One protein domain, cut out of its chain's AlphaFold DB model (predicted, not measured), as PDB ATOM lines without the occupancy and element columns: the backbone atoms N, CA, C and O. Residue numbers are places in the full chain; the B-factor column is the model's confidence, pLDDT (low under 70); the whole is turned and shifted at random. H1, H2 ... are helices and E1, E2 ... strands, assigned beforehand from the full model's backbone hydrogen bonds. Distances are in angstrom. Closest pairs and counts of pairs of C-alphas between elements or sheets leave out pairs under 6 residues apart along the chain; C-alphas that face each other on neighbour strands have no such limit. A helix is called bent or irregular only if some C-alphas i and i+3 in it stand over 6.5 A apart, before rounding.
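This is residues 2 to 9, 235 to 324 and 339 to 348 of the 348 residues of an uncharacterized protein of Arabidopsis thaliana (UniProt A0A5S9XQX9). A small, strongly twisted antiparallel sheet, E1 E3 E2, has H2 packed on one face, with H3 near H2; H1 is an arm leading away, and residues 236 to 242 and 343 to 348 stick out. The printed part has 108 residues, mixed helices and strands, in the order H1 E1 H2 E2 E3 H3. It is loose, radius of gyration of the C-alphas 18.4 A, spans 52 by 44 by 28 A.

H1, residues 247 to 257, is not on the sheet. E1, 260 to 265, neighbours E3, 298 to 303, antiparallel: N 261 and O 301 are 2.8 A apart. E2, 289 to 295, and E3 form a hairpin: N 292 to O 300, 2.8 A. H2, 272 to 285, touches E2, closest C-alphas Ala 272 and Val 291, 5.8 A. H3, 306 to 318, is close to H2 but not clearly touching: closest C-alphas Ile 282 and Thr 308, 8.0 A. E1, H2, E2 make a split strand-helix-strand unit, E3 between its strands, with a right-handed crossover; H2 and H3 on one face make two layers. Every O i to N i+4 pair is within hydrogen-bond range in H1 and H3, 5 of 10 in H2.

Find C-alpha 247 at (114.058, 105.485, 95.032); H1 runs 15.7 A. H2, irregular with C-alphas 282 and 285 7.7 A apart, spans 20.7 A. H3 ends at C-alpha 318, (111.081, 138.105, 79.028).

Look for two cuts, 10 to 234 with a C-alpha gap of 34.8 A and 325 to 338 with 34.5 A. Residues 2 to 9, 282 to 286, 318 to 324 and 339 to 348 have pLDDT under 70.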
ATOM      1  N   SER A   2     117.810 144.311  88.891       36.09
ATOM      2  CA  SER A   2     118.464 143.097  88.387       36.09
ATOM      3  C   SER A   2     117.588 142.486  87.291       36.09
ATOM      4  O   SER A   2     116.369 142.443  87.415       36.09
ATOM      5  N   VAL A   3     118.195 142.081  86.183       36.97
ATOM      6  CA  VAL A   3     117.511 141.527  85.012       36.97
ATOM      7  C   VAL A   3     117.641 140.025  85.039       36.97
ATOM      8  O   VAL A   3     118.744 139.527  85.184       36.97
ATOM      9  N   PHE A   4     116.547 139.298  84.871       42.19
ATOM     10  CA  PHE A   4     116.527 137.845  84.991       42.19
ATOM     11  C   PHE A   4     116.374 137.158  83.640       42.19
ATOM     12  O   PHE A   4     115.806 137.751  82.733       42.19
ATOM     13  N   SER A   5     116.895 135.930  83.530       37.69
ATOM     14  CA  SER A   5     116.828 135.107  82.327       37.69
ATOM     15  C   SER A   5     116.460 133.662  82.635       37.69
ATOM     16  O   SER A   5     117.312 132.892  83.070       37.69
ATOM     17  N   LEU A   6     115.226 133.246  82.368       42.41
ATOM     18  CA  LEU A   6     114.812 131.838  82.437       42.41
ATOM     19  C   LEU A   6     114.618 131.207  81.074       42.41
ATOM     20  O   LEU A   6     114.043 131.808  80.177       42.41
ATOM     21  N   TYR A   7     115.010 129.938  80.975       31.06
ATOM     22  CA  TYR A   7     114.602 129.070  79.878       31.06
ATOM     23  C   TYR A   7     113.522 128.104  80.365       31.06
ATOM     24  O   TYR A   7     113.771 127.278  81.245       31.06
ATOM     25  N   LYS A   8     112.336 128.215  79.765       37.19
ATOM     26  CA  LYS A   8     111.229 127.259  79.870       37.19
ATOM     27  C   LYS A   8     111.295 126.341  78.646       37.19
ATOM     28  O   LYS A   8     111.428 126.819  77.521       37.19
ATOM     29  N   GLY A   9     111.275 125.028  78.856       30.62
ATOM     30  CA  GLY A   9     111.230 124.063  77.762       30.62
ATOM     31  C   GLY A   9     109.847 124.040  77.106       30.62
ATOM     32  O   GLY A   9     108.911 123.548  77.719       30.62
ATOM     33  N   PHE A 235     126.770  94.891  89.115       91.69
ATOM     34  CA  PHE A 235     127.660  95.160  87.985       91.69
ATOM     35  C   PHE A 235     126.850  95.128  86.687       91.69
ATOM     36  O   PHE A 235     125.863  94.400  86.600       91.69
ATOM     37  N   LEU A 236     127.247  95.934  85.705       91.50
ATOM     38  CA  LEU A 236     126.782  95.810  84.322       91.50
ATOM     39  C   LEU A 236     127.430  94.591  83.645       91.50
ATOM     40  O   LEU A 236     128.410  94.042  84.152       91.50
ATOM     41  N   ASP A 237     126.916  94.213  82.471       94.56
ATOM     42  CA  ASP A 237     127.441  93.103  81.655       94.56
ATOM     43  C   ASP A 237     128.920  93.285  81.258       94.56
ATOM     44  O   ASP A 237     129.620  92.316  80.974       94.56
ATOM     45  N   ASP A 238     129.415  94.526  81.262       94.44
ATOM     46  CA  ASP A 238     130.814  94.882  80.998       94.44
ATOM     47  C   ASP A 238     131.724  94.784  82.243       94.44
ATOM     48  O   ASP A 238     132.922  95.055  82.159       94.44
ATOM     49  N   GLY A 239     131.173  94.414  83.405       92.88
ATOM     50  CA  GLY A 239     131.884  94.358  84.683       92.88
ATOM     51  C   GLY A 239     132.010  95.705  85.405       92.88
ATOM     52  O   GLY A 239     132.679  95.775  86.440       92.88
ATOM     53  N   THR A 240     131.375  96.777  84.920       90.31
ATOM     54  CA  THR A 240     131.388  98.090  85.583       90.31
ATOM     55  C   THR A 240     130.449  98.087  86.800       90.31
ATOM     56  O   THR A 240     129.268  97.763  86.653       90.31
ATOM     57  N   PRO A 241     130.906  98.469  88.012       85.94
ATOM     58  CA  PRO A 241     130.039  98.536  89.186       85.94
ATOM     59  C   PRO A 241     129.001  99.655  89.047       85.94
ATOM     60  O   PRO A 241     129.333 100.801  88.734       85.94
ATOM     61  N   VAL A 242     127.747  99.335  89.346       88.31
ATOM     62  CA  VAL A 242     126.616 100.264  89.356       88.31
ATOM     63  C   VAL A 242     126.178 100.504  90.785       88.31
ATOM     64  O   VAL A 242     125.838  99.584  91.527       88.31
ATOM     65  N   VAL A 243     126.136 101.779  91.153       84.00
ATOM     66  CA  VAL A 243     125.528 102.228  92.400       84.00
ATOM     67  C   VAL A 243     124.159 102.799  92.061       84.00
ATOM     68  O   VAL A 243     124.058 103.890  91.502       84.00
ATOM     69  N   VAL A 244     123.101 102.055  92.384       82.69
ATOM     70  CA  VAL A 244     121.723 102.538  92.246       82.69
ATOM     71  C   VAL A 244     121.327 103.234  93.543       82.69
ATOM     72  O   VAL A 244     121.308 102.619  94.609       82.69
ATOM     73  N   ALA A 245     121.018 104.529  93.467       76.31
ATOM     74  CA  ALA A 245     120.432 105.232  94.600       76.31
ATOM     75  C   ALA A 245     119.017 104.679  94.856       76.31
ATOM     76  O   ALA A 245     118.231 104.596  93.908       76.31
ATOM     77  N   PRO A 246     118.658 104.327  96.105       76.56
ATOM     78  CA  PRO A 246     117.303 103.899  96.418       76.56
ATOM     79  C   PRO A 246     116.279 104.950  95.961       76.56
ATOM     80  O   PRO A 246     116.540 106.150  96.121       76.56
ATOM     81  N   PRO A 247     115.094 104.545  95.464       74.00
ATOM     82  CA  PRO A 247     114.058 105.485  95.032       74.00
ATOM     83  C   PRO A 247     113.712 106.530  96.101       74.00
ATOM     84  O   PRO A 247     113.488 107.695  95.780       74.00
ATOM     85  N   SER A 248     113.763 106.145  97.381       76.31
ATOM     86  CA  SER A 248     113.527 107.033  98.526       76.31
ATOM     87  C   SER A 248     114.500 108.215  98.607       76.31
ATOM     88  O   SER A 248     114.109 109.298  99.040       76.31
ATOM     89  N   VAL A 249     115.750 108.052  98.162       72.69
ATOM     90  CA  VAL A 249     116.758 109.127  98.140       72.69
ATOM     91  C   VAL A 249     116.468 110.112  97.006       72.69
ATOM     92  O   VAL A 249     116.559 111.329  97.191       72.69
ATOM     93  N   LEU A 250     116.073 109.597  95.840       73.50
ATOM     94  CA  LEU A 250     115.771 110.407  94.658       73.50
ATOM     95  C   LEU A 250     114.476 111.213  94.837       73.50
ATOM     96  O   LEU A 250     114.466 112.423  94.605       73.50
ATOM     97  N   LEU A 251     113.413 110.567  95.325       74.19
ATOM     98  CA  LEU A 251     112.100 111.180  95.552       74.19
ATOM     99  C   LEU A 251     112.165 112.285  96.607       74.19
ATOM    100  O   LEU A 251     111.726 113.407  96.355       74.19
ATOM    101  N   LYS A 252     112.808 112.012  97.748       76.94
ATOM    102  CA  LYS A 252     112.933 112.990  98.835       76.94
ATOM    103  C   LYS A 252     113.689 114.239  98.396       76.94
ATOM    104  O   LYS A 252     113.352 115.347  98.796       76.94
ATOM    105  N   THR A 253     114.703 114.072  97.548       75.06
ATOM    106  CA  THR A 253     115.450 115.208  97.005       75.06
ATOM    107  C   THR A 253     114.552 116.040  96.092       75.06
ATOM    108  O   THR A 253     114.443 117.246  96.296       75.06
ATOM    109  N   ALA A 254     113.841 115.415  95.152       77.56
ATOM    110  CA  ALA A 254     112.912 116.118  94.264       77.56
ATOM    111  C   ALA A 254     111.817 116.882  95.032       77.56
ATOM    112  O   ALA A 254     111.522 118.033  94.706       77.56
ATOM    113  N   GLU A 255     111.267 116.286  96.091       83.81
ATOM    114  CA  GLU A 255     110.292 116.937  96.971       83.81
ATOM    115  C   GLU A 255     110.884 118.131  97.723       83.81
ATOM    116  O   GLU A 255     110.246 119.180  97.789       83.81
ATOM    117  N   MET A 256     112.117 118.023  98.229       83.19
ATOM    118  CA  MET A 256     112.797 119.134  98.908       83.19
ATOM    119  C   MET A 256     113.075 120.317  97.970       83.19
ATOM    120  O   MET A 256     112.990 121.468  98.395       83.19
ATOM    121  N   TRP A 257     113.382 120.066  96.693       85.56
ATOM    122  CA  TRP A 257     113.591 121.132  95.703       85.56
ATOM    123  C   TRP A 257     112.282 121.698  95.144       85.56
ATOM    124  O   TRP A 257     112.289 122.760  94.517       85.56
ATOM    125  N   LYS A 258     111.139 121.058  95.408       88.94
ATOM    126  CA  LYS A 258     109.833 121.557  94.979       88.94
ATOM    127  C   LYS A 258     109.583 122.938  95.587       88.94
ATOM    128  O   LYS A 258     109.716 123.146  96.786       88.94
ATOM    129  N   GLY A 259     109.233 123.902  94.741       89.94
ATOM    130  CA  GLY A 259     109.037 125.289  95.176       89.94
ATOM    131  C   GLY A 259     110.276 126.174  95.081       89.94
ATOM    132  O   GLY A 259     110.146 127.389  95.194       89.94
ATOM    133  N   HIS A 260     111.456 125.608  94.829       93.38
ATOM    134  CA  HIS A 260     112.693 126.373  94.736       93.38
ATOM    135  C   HIS A 260     113.061 126.697  93.282       93.38
ATOM    136  O   HIS A 260     112.948 125.868  92.381       93.38
ATOM    137  N   LEU A 261     113.542 127.916  93.069       93.00
ATOM    138  CA  LEU A 261     114.113 128.419  91.825       93.00
ATOM    139  C   LEU A 261     115.585 128.755  92.070       93.00
ATOM    140  O   LEU A 261     115.917 129.366  93.084       93.00
ATOM    141  N   ILE A 262     116.471 128.378  91.149       93.81
ATOM    142  CA  ILE A 262     117.899 128.705  91.250       93.81
ATOM    143  C   ILE A 262     118.195 129.881  90.336       93.81
ATOM    144  O   ILE A 262     118.075 129.746  89.121       93.81
ATOM    145  N   ALA A 263     118.600 131.012  90.910       92.31
ATOM    146  CA  ALA A 263     119.047 132.195  90.188       92.31
ATOM    147  C   ALA A 263     120.574 132.210  90.121       92.31
ATOM    148  O   ALA A 263     121.239 132.260  91.147       92.31
ATOM    149  N   GLN A 264     121.136 132.192  88.921       93.75
ATOM    150  CA  GLN A 264     122.567 132.263  88.647       93.75
ATOM    151  C   GLN A 264     122.921 133.631  88.062       93.75
ATOM    152  O   GLN A 264     122.429 134.017  87.016       93.75
ATOM    153  N   PHE A 265     123.798 134.382  88.695       89.56
ATOM    154  CA  PHE A 265     124.147 135.746  88.316       89.56
ATOM    155  C   PHE A 265     125.395 135.734  87.423       89.56
ATOM    156  O   PHE A 265     126.299 134.926  87.630       89.56
ATOM    157  N   GLN A 266     125.485 136.634  86.436       89.81
ATOM    158  CA  GLN A 266     126.687 136.783  85.586       89.81
ATOM    159  C   GLN A 266     127.862 137.484  86.306       89.81
ATOM    160  O   GLN A 266     128.691 138.145  85.686       89.81
ATOM    161  N   GLY A 267     127.920 137.380  87.628       93.00
ATOM    162  CA  GLY A 267     128.872 138.051  88.499       93.00
ATOM    163  C   GLY A 267     128.494 137.802  89.952       93.00
ATOM    164  O   GLY A 267     127.767 136.851  90.244       93.00
ATOM    165  N   LEU A 268     128.954 138.677  90.848       93.81
ATOM    166  CA  LEU A 268     128.608 138.569  92.261       93.81
ATOM    167  C   LEU A 268     127.091 138.640  92.462       93.81
ATOM    168  O   LEU A 268     126.413 139.548  91.969       93.81
ATOM    169  N   CYS A 269     126.585 137.661  93.197       94.88
ATOM    170  CA  CYS A 269     125.210 137.550  93.615       94.88
ATOM    171  C   CYS A 269     124.875 138.775  94.477       94.88
ATOM    172  O   CYS A 269     125.588 139.051  95.447       94.88
ATOM    173  N   PRO A 270     123.831 139.548  94.129       95.19
ATOM    174  CA  PRO A 270     123.400 140.659  94.957       95.19
ATOM    175  C   PRO A 270     123.024 140.174  96.364       95.19
ATOM    176  O   PRO A 270     122.610 139.023  96.530       95.19
ATOM    177  N   PRO A 271     123.095 141.049  97.381       96.50
ATOM    178  CA  PRO A 271     122.587 140.729  98.708       96.50
ATOM    179  C   PRO A 271     121.139 140.233  98.648       96.50
ATOM    180  O   PRO A 271     120.338 140.718  97.844       96.50
ATOM    181  N   ALA A 272     120.785 139.293  99.528       94.69
ATOM    182  CA  ALA A 272     119.454 138.685  99.542       94.69
ATOM    183  C   ALA A 272     118.326 139.725  99.669       94.69
ATOM    184  O   ALA A 272     117.285 139.558  99.044       94.69
ATOM    185  N   SER A 273     118.555 140.823 100.399       94.19
ATOM    186  CA  SER A 273     117.621 141.952 100.516       94.19
ATOM    187  C   SER A 273     117.325 142.623  99.173       94.19
ATOM    188  O   SER A 273     116.176 142.947  98.892       94.19
ATOM    189  N   ASN A 274     118.331 142.790  98.314       93.62
ATOM    190  CA  ASN A 274     118.156 143.408  97.000       93.62
ATOM    191  C   ASN A 274     117.370 142.488  96.069       93.62
ATOM    192  O   ASN A 274     116.449 142.938  95.397       93.62
ATOM    193  N   ILE A 275     117.696 141.194  96.073       91.88
ATOM    194  CA  ILE A 275     116.960 140.183  95.303       91.88
ATOM    195  C   ILE A 275     115.507 140.134  95.777       91.88
ATOM    196  O   ILE A 275     114.584 140.118  94.970       91.88
ATOM    197  N   PHE A 276     115.297 140.149  97.092       89.94
ATOM    198  CA  PHE A 276     113.971 140.162  97.686       89.94
ATOM    199  C   PHE A 276     113.169 141.401  97.278       89.94
ATOM    200  O   PHE A 276     112.022 141.266  96.869       89.94
ATOM    201  N   ASN A 277     113.780 142.588  97.321       89.62
ATOM    202  CA  ASN A 277     113.146 143.840  96.911       89.62
ATOM    203  C   ASN A 277     112.831 143.875  95.412       89.62
ATOM    204  O   ASN A 277     111.758 144.343  95.046       89.62
ATOM    205  N   ASP A 278     113.707 143.338  94.559       87.19
ATOM    206  CA  ASP A 278     113.467 143.223  93.113       87.19
ATOM    207  C   ASP A 278     112.291 142.269  92.807       87.19
ATOM    208  O   ASP A 278     111.575 142.461  91.825       87.19
ATOM    209  N   ILE A 279     112.056 141.264  93.660       85.62
ATOM    210  CA  ILE A 279     110.937 140.313  93.542       85.62
ATOM    211  C   ILE A 279     109.668 140.837  94.243       85.62
ATOM    212  O   ILE A 279     108.556 140.409  93.938       85.62
ATOM    213  N   ASN A 280     109.794 141.799  95.160       80.38
ATOM    214  CA  ASN A 280     108.695 142.305  95.983       80.38
ATOM    215  C   ASN A 280     107.496 142.880  95.192       80.38
ATOM    216  O   ASN A 280     106.369 142.656  95.632       80.38
ATOM    217  N   PRO A 281     107.657 143.521  94.014       76.94
ATOM    218  CA  PRO A 281     106.519 143.938  93.185       76.94
ATOM    219  C   PRO A 281     105.581 142.786  92.786       76.94
ATOM    220  O   PRO A 281     104.408 143.002  92.508       76.94
ATOM    221  N   ILE A 282     106.087 141.550  92.793       69.81
ATOM    222  CA  ILE A 282     105.376 140.315  92.428       69.81
ATOM    223  C   ILE A 282     104.642 139.729  93.647       69.81
ATOM    224  O   ILE A 282     103.718 138.923  93.529       69.81
ATOM    225  N   ARG A 283     105.049 140.139  94.851       67.38
ATOM    226  CA  ARG A 283     104.641 139.540  96.124       67.38
ATOM    227  C   ARG A 283     103.205 139.867  96.523       67.38
ATOM    228  O   ARG A 283     102.662 139.154  97.359       67.38
ATOM    229  N   GLY A 284     102.598 140.892  95.922       62.69
ATOM    230  CA  GLY A 284     101.361 141.536  96.383       62.69
ATOM    231  C   GLY A 284     100.150 140.628  96.628       62.69
ATOM    232  O   GLY A 284      99.193 141.084  97.241       62.69
ATOM    233  N   ILE A 285     100.175 139.362  96.194       68.00
ATOM    234  CA  ILE A 285      99.041 138.439  96.359       68.00
ATOM    235  C   ILE A 285      99.450 137.003  96.738       68.00
ATOM    236  O   ILE A 285      98.616 136.224  97.187       68.00
ATOM    237  N   TYR A 286     100.720 136.612  96.583       69.19
ATOM    238  CA  TYR A 286     101.058 135.188  96.441       69.19
ATOM    239  C   TYR A 286     101.973 134.580  97.518       69.19
ATOM    240  O   TYR A 286     102.586 133.527  97.317       69.19
ATOM    241  N   GLY A 287     102.006 135.195  98.697       75.06
ATOM    242  CA  GLY A 287     102.550 134.576  99.905       75.06
ATOM    243  C   GLY A 287     104.032 134.842 100.180       75.06
ATOM    244  O   GLY A 287     104.641 135.795  99.690       75.06
ATOM    245  N   ALA A 288     104.596 134.023 101.072       87.56
ATOM    246  CA  ALA A 288     105.963 134.168 101.554       87.56
ATOM    247  C   ALA A 288     106.978 133.719 100.494       87.56
ATOM    248  O   ALA A 288     106.932 132.591 100.005       87.56
ATOM    249  N   ILE A 289     107.911 134.614 100.176       91.06
ATOM    250  CA  ILE A 289     109.075 134.336  99.337       91.06
ATOM    251  C   ILE A 289     110.283 134.310 100.263       91.06
ATOM    252  O   ILE A 289     110.414 135.187 101.119       91.06
ATOM    253  N   THR A 290     111.167 133.331 100.111       93.31
ATOM    254  CA  THR A 290     112.454 133.330 100.818       93.31
ATOM    255  C   THR A 290     113.591 133.308  99.811       93.31
ATOM    256  O   THR A 290     113.507 132.667  98.766       93.31
ATOM    257  N   VAL A 291     114.650 134.059 100.102       95.12
ATOM    258  CA  VAL A 291     115.845 134.133  99.260       95.12
ATOM    259  C   VAL A 291     117.039 133.729 100.108       95.12
ATOM    260  O   VAL A 291     117.278 134.308 101.165       95.12
ATOM    261  N   ARG A 292     117.803 132.746  99.636       96.00
ATOM    262  CA  ARG A 292     119.025 132.271 100.281       96.00
ATOM    263  C   ARG A 292     120.176 132.300  99.290       96.00
ATOM    264  O   ARG A 292     120.076 131.739  98.208       96.00
ATOM    265  N   ILE A 293     121.288 132.914  99.665       96.19
ATOM    266  CA  ILE A 293     122.510 132.865  98.858       96.19
ATOM    267  C   ILE A 293     123.147 131.486  99.043       96.19
ATOM    268  O   ILE A 293     123.331 131.041 100.176       96.19
ATOM    269  N   ILE A 294     123.428 130.796  97.939       96.44
ATOM    270  CA  ILE A 294     124.033 129.453  97.951       96.44
ATOM    271  C   ILE A 294     125.465 129.463  97.417       96.44
ATOM    272  O   ILE A 294     126.235 128.556  97.722       96.44
ATOM    273  N   SER A 295     125.837 130.484  96.646       96.25
ATOM    274  CA  SER A 295     127.211 130.732  96.221       96.25
ATOM    275  C   SER A 295     127.420 132.212  95.907       96.25
ATOM    276  O   SER A 295     126.465 132.983  95.815       96.25
ATOM    277  N   GLU A 296     128.669 132.607  95.664       96.25
ATOM    278  CA  GLU A 296     129.013 133.963  95.217       96.25
ATOM    279  C   GLU A 296     128.315 134.372  93.920       96.25
ATOM    280  O   GLU A 296     128.227 135.555  93.635       96.25
ATOM    281  N   THR A 297     127.822 133.421  93.126       95.50
ATOM    282  CA  THR A 297     127.187 133.676  91.826       95.50
ATOM    283  C   THR A 297     125.789 133.077  91.736       95.50
ATOM    284  O   THR A 297     125.205 133.073  90.656       95.50
ATOM    285  N   ALA A 298     125.218 132.561  92.828       94.56
ATOM    286  CA  ALA A 298     123.894 131.956  92.792       94.56
ATOM    287  C   ALA A 298     123.097 132.126  94.088       94.56
ATOM    288  O   ALA A 298     123.621 132.045  95.202       94.56
ATOM    289  N   SER A 299     121.786 132.277  93.924       96.00
ATOM    290  CA  SER A 299     120.811 132.262  95.005       96.00
ATOM    291  C   SER A 299     119.702 131.251  94.737       96.00
ATOM    292  O   SER A 299     119.401 130.879  93.604       96.00
ATOM    293  N   LEU A 300     119.110 130.788  95.826       95.19
ATOM    294  CA  LEU A 300     117.950 129.929  95.866       95.19
ATOM    295  C   LEU A 300     116.753 130.767  96.307       95.19
ATOM    296  O   LEU A 300     116.797 131.409  97.356       95.19
ATOM    297  N   ILE A 301     115.698 130.766  95.505       94.56
ATOM    298  CA  ILE A 301     114.476 131.528  95.746       94.56
ATOM    299  C   ILE A 301     113.345 130.527  95.937       94.56
ATOM    300  O   ILE A 301     113.013 129.785  95.017       94.56
ATOM    301  N   TYR A 302     112.753 130.493  97.121       93.44
ATOM    302  CA  TYR A 302     111.593 129.659  97.400       93.44
ATOM    303  C   TYR A 302     110.311 130.464  97.225       93.44
ATOM    304  O   TYR A 302     110.162 131.546  97.797       93.44
ATOM    305  N   ILE A 303     109.380 129.912  96.451       92.56
ATOM    306  CA  ILE A 303     108.057 130.484  96.212       92.56
ATOM    307  C   ILE A 303     107.032 129.367  96.398       92.56
ATOM    308  O   ILE A 303     107.003 128.393  95.639       92.56
ATOM    309  N   LEU A 304     106.173 129.519  97.405       91.06
ATOM    310  CA  LEU A 304     105.189 128.501  97.770       91.06
ATOM    311  C   LEU A 304     104.135 128.300  96.664       91.06
ATOM    312  O   LEU A 304     103.831 127.172  96.273       91.06
ATOM    313  N   SER A 305     103.625 129.402  96.108       89.44
ATOM    314  CA  SER A 305     102.611 129.396  95.050       89.44
ATOM    315  C   SER A 305     103.175 128.878  93.721       89.44
ATOM    316  O   SER A 305     104.165 129.397  93.201       89.44
ATOM    317  N   LEU A 306     102.534 127.854  93.144       89.44
ATOM    318  CA  LEU A 306     102.887 127.346  91.814       89.44
ATOM    319  C   LEU A 306     102.630 128.398  90.728       89.44
ATOM    320  O   LEU A 306     103.526 128.657  89.933       89.44
ATOM    321  N   ALA A 307     101.469 129.060  90.760       89.25
ATOM    322  CA  ALA A 307     101.108 130.095  89.787       89.25
ATOM    323  C   ALA A 307     102.143 131.231  89.748       89.25
ATOM    324  O   ALA A 307     102.524 131.719  88.691       89.25
ATOM    325  N   THR A 308     102.670 131.611  90.911       88.50
ATOM    326  CA  THR A 308     103.694 132.661  91.017       88.50
ATOM    327  C   THR A 308     105.045 132.186  90.539       88.50
ATOM    328  O   THR A 308     105.774 132.962  89.937       88.50
ATOM    329  N   ARG A 309     105.392 130.915  90.770       89.50
ATOM    330  CA  ARG A 309     106.607 130.337  90.186       89.50
ATOM    331  C   ARG A 309     106.546 130.354  88.673       89.50
ATOM    332  O   ARG A 309     107.512 130.780  88.057       89.50
ATOM    333  N   GLU A 310     105.432 129.927  88.093       88.25
ATOM    334  CA  GLU A 310     105.239 129.943  86.641       88.25
ATOM    335  C   GLU A 310     105.286 131.365  86.095       88.25
ATOM    336  O   GLU A 310     106.033 131.629  85.159       88.25
ATOM    337  N   TRP A 311     104.620 132.309  86.756       86.31
ATOM    338  CA  TRP A 311     104.698 133.719  86.392       86.31
ATOM    339  C   TRP A 311     106.130 134.266  86.481       86.31
ATOM    340  O   TRP A 311     106.576 134.955  85.573       86.31
ATOM    341  N   VAL A 312     106.890 133.942  87.537       85.69
ATOM    342  CA  VAL A 312     108.298 134.364  87.690       85.69
ATOM    343  C   VAL A 312     109.176 133.738  86.612       85.69
ATOM    344  O   VAL A 312     110.089 134.395  86.117       85.69
ATOM    345  N   VAL A 313     108.901 132.491  86.229       85.62
ATOM    346  CA  VAL A 313     109.565 131.817  85.108       85.62
ATOM    347  C   VAL A 313     109.279 132.560  83.805       85.62
ATOM    348  O   VAL A 313     110.207 132.873  83.061       85.62
ATOM    349  N   ASP A 314     108.015 132.888  83.556       83.12
ATOM    350  CA  ASP A 314     107.562 133.516  82.317       83.12
ATOM    351  C   ASP A 314     108.071 134.957  82.210       83.12
ATOM    352  O   ASP A 314     108.720 135.324  81.232       83.12
ATOM    353  N   VAL A 315     107.899 135.761  83.254       80.12
ATOM    354  CA  VAL A 315     108.375 137.148  83.303       80.12
ATOM    355  C   VAL A 315     109.897 137.215  83.360       80.12
ATOM    356  O   VAL A 315     110.512 138.004  82.644       80.12
ATOM    357  N   GLY A 316     110.527 136.339  84.140       73.56
ATOM    358  CA  GLY A 316     111.976 136.195  84.175       73.56
ATOM    359  C   GLY A 316     112.560 135.704  82.852       73.56
ATOM    360  O   GLY A 316     113.739 135.911  82.612       73.56
ATOM    361  N   SER A 317     111.781 135.084  81.963       70.38
ATOM    362  CA  SER A 317     112.243 134.772  80.605       70.38
ATOM    363  C   SER A 317     112.213 135.997  79.683       70.38
ATOM    364  O   SER A 317     113.100 136.147  78.844       70.38
ATOM    365  N   LEU A 318     111.262 136.918  79.875       56.72
ATOM    366  CA  LEU A 318     111.081 138.105  79.028       56.72
ATOM    367  C   LEU A 318     112.170 139.161  79.219       56.72
ATOM    368  O   LEU A 318     112.488 139.897  78.285       56.72
ATOM    369  N   TYR A 319     112.757 139.227  80.413       57.09
ATOM    370  CA  TYR A 319     113.893 140.104  80.683       57.09
ATOM    371  C   TYR A 319     115.234 139.482  80.279       57.09
ATOM    372  O   TYR A 319     116.243 140.189  80.287       57.09
ATOM    373  N   SER A 320     115.251 138.223  79.815       54.03
ATOM    374  CA  SER A 320     116.404 137.682  79.100       54.03
ATOM    375  C   SER A 320     116.549 138.460  77.804       54.03
ATOM    376  O   SER A 320     115.970 138.112  76.777       54.03
ATOM    377  N   VAL A 321     117.319 139.544  77.830       44.38
ATOM    378  CA  VAL A 321     117.735 140.195  76.595       44.38
ATOM    379  C   VAL A 321     118.388 139.102  75.745       44.38
ATOM    380  O   VAL A 321     119.296 138.425  76.248       44.38
ATOM    381  N   PRO A 322     117.922 138.861  74.506       42.66
ATOM    382  CA  PRO A 322     118.549 137.887  73.638       42.66
ATOM    383  C   PRO A 322     119.973 138.374  73.419       42.66
ATOM    384  O   PRO A 322     120.215 139.390  72.768       42.66
ATOM    385  N   LEU A 323     120.919 137.683  74.051       40.53
ATOM    386  CA  LEU A 323     122.331 137.924  73.850       40.53
ATOM    387  C   LEU A 323     122.578 137.732  72.356       40.53
ATOM    388  O   LEU A 323     122.498 136.610  71.855       40.53
ATOM    389  N   VAL A 324     122.838 138.831  71.651       37.03
ATOM    390  CA  VAL A 324     123.326 138.816  70.274       37.03
ATOM    391  C   VAL A 324     124.484 137.821  70.215       37.03
ATOM    392  O   VAL A 324     125.515 137.995  70.864       37.03
ATOM    393  N   THR A 339     124.401 115.634  94.253       35.91
ATOM    394  CA  THR A 339     123.527 114.862  95.137       35.91
ATOM    395  C   THR A 339     124.099 114.945  96.543       35.91
ATOM    396  O   THR A 339     125.211 114.485  96.790       35.91
ATOM    397  N   TRP A 340     123.352 115.552  97.462       39.75
ATOM    398  CA  TRP A 340     123.711 115.610  98.875       39.75
ATOM    399  C   TRP A 340     122.913 114.540  99.614       39.75
ATOM    400  O   TRP A 340     121.687 114.612  99.664       39.75
ATOM    401  N   ALA A 341     123.595 113.545 100.178       36.59
ATOM    402  CA  ALA A 341     122.976 112.561 101.059       36.59
ATOM    403  C   ALA A 341     123.328 112.897 102.513       36.59
ATOM    404  O   ALA A 341     124.502 112.998 102.864       36.59
ATOM    405  N   ILE A 342     122.311 113.072 103.359       38.00
ATOM    406  CA  ILE A 342     122.478 113.166 104.812       38.00
ATOM    407  C   ILE A 342     122.230 111.768 105.370       38.00
ATOM    408  O   ILE A 342     121.094 111.292 105.371       38.00
ATOM    409  N   LEU A 343     123.293 111.103 105.818       38.03
ATOM    410  CA  LEU A 343     123.203 109.821 106.510       38.03
ATOM    411  C   LEU A 343     122.827 110.095 107.971       38.03
ATOM    412  O   LEU A 343     123.620 110.668 108.717       38.03
ATOM    413  N   LYS A 344     121.606 109.727 108.370       40.66
ATOM    414  CA  LYS A 344     121.239 109.630 109.786       40.66
ATOM    415  C   LYS A 344     121.596 108.228 110.269       40.66
ATOM    416  O   LYS A 344     121.179 107.250 109.656       40.66
ATOM    417  N   ASN A 345     122.380 108.149 111.341       35.91
ATOM    418  CA  ASN A 345     122.551 106.907 112.080       35.91
ATOM    419  C   ASN A 345     121.337 106.738 112.989       35.91
ATOM    420  O   ASN A 345     121.228 107.437 113.994       35.91
ATOM    421  N   ASP A 346     120.464 105.801 112.640       37.72
ATOM    422  CA  ASP A 346     119.490 105.263 113.579       37.72
ATOM    423  C   ASP A 346     120.214 104.159 114.368       37.72
ATOM    424  O   ASP A 346     120.305 103.010 113.934       37.72
ATOM    425  N   LEU A 347     120.862 104.548 115.470       44.34
ATOM    426  CA  LEU A 347     121.351 103.594 116.469       44.34
ATOM    427  C   LEU A 347     120.138 103.100 117.282       44.34
ATOM    428  O   LEU A 347     119.378 103.955 117.747       44.34
ATOM    429  N   PRO A 348     119.930 101.778 117.422       51.38
ATOM    430  CA  PRO A 348     118.904 101.213 118.295       51.38
ATOM    431  C   PRO A 348     119.230 101.376 119.783       51.38
ATOM    432  O   PRO A 348     120.436 101.420 120.131       51.38
TER     433      PRO A 348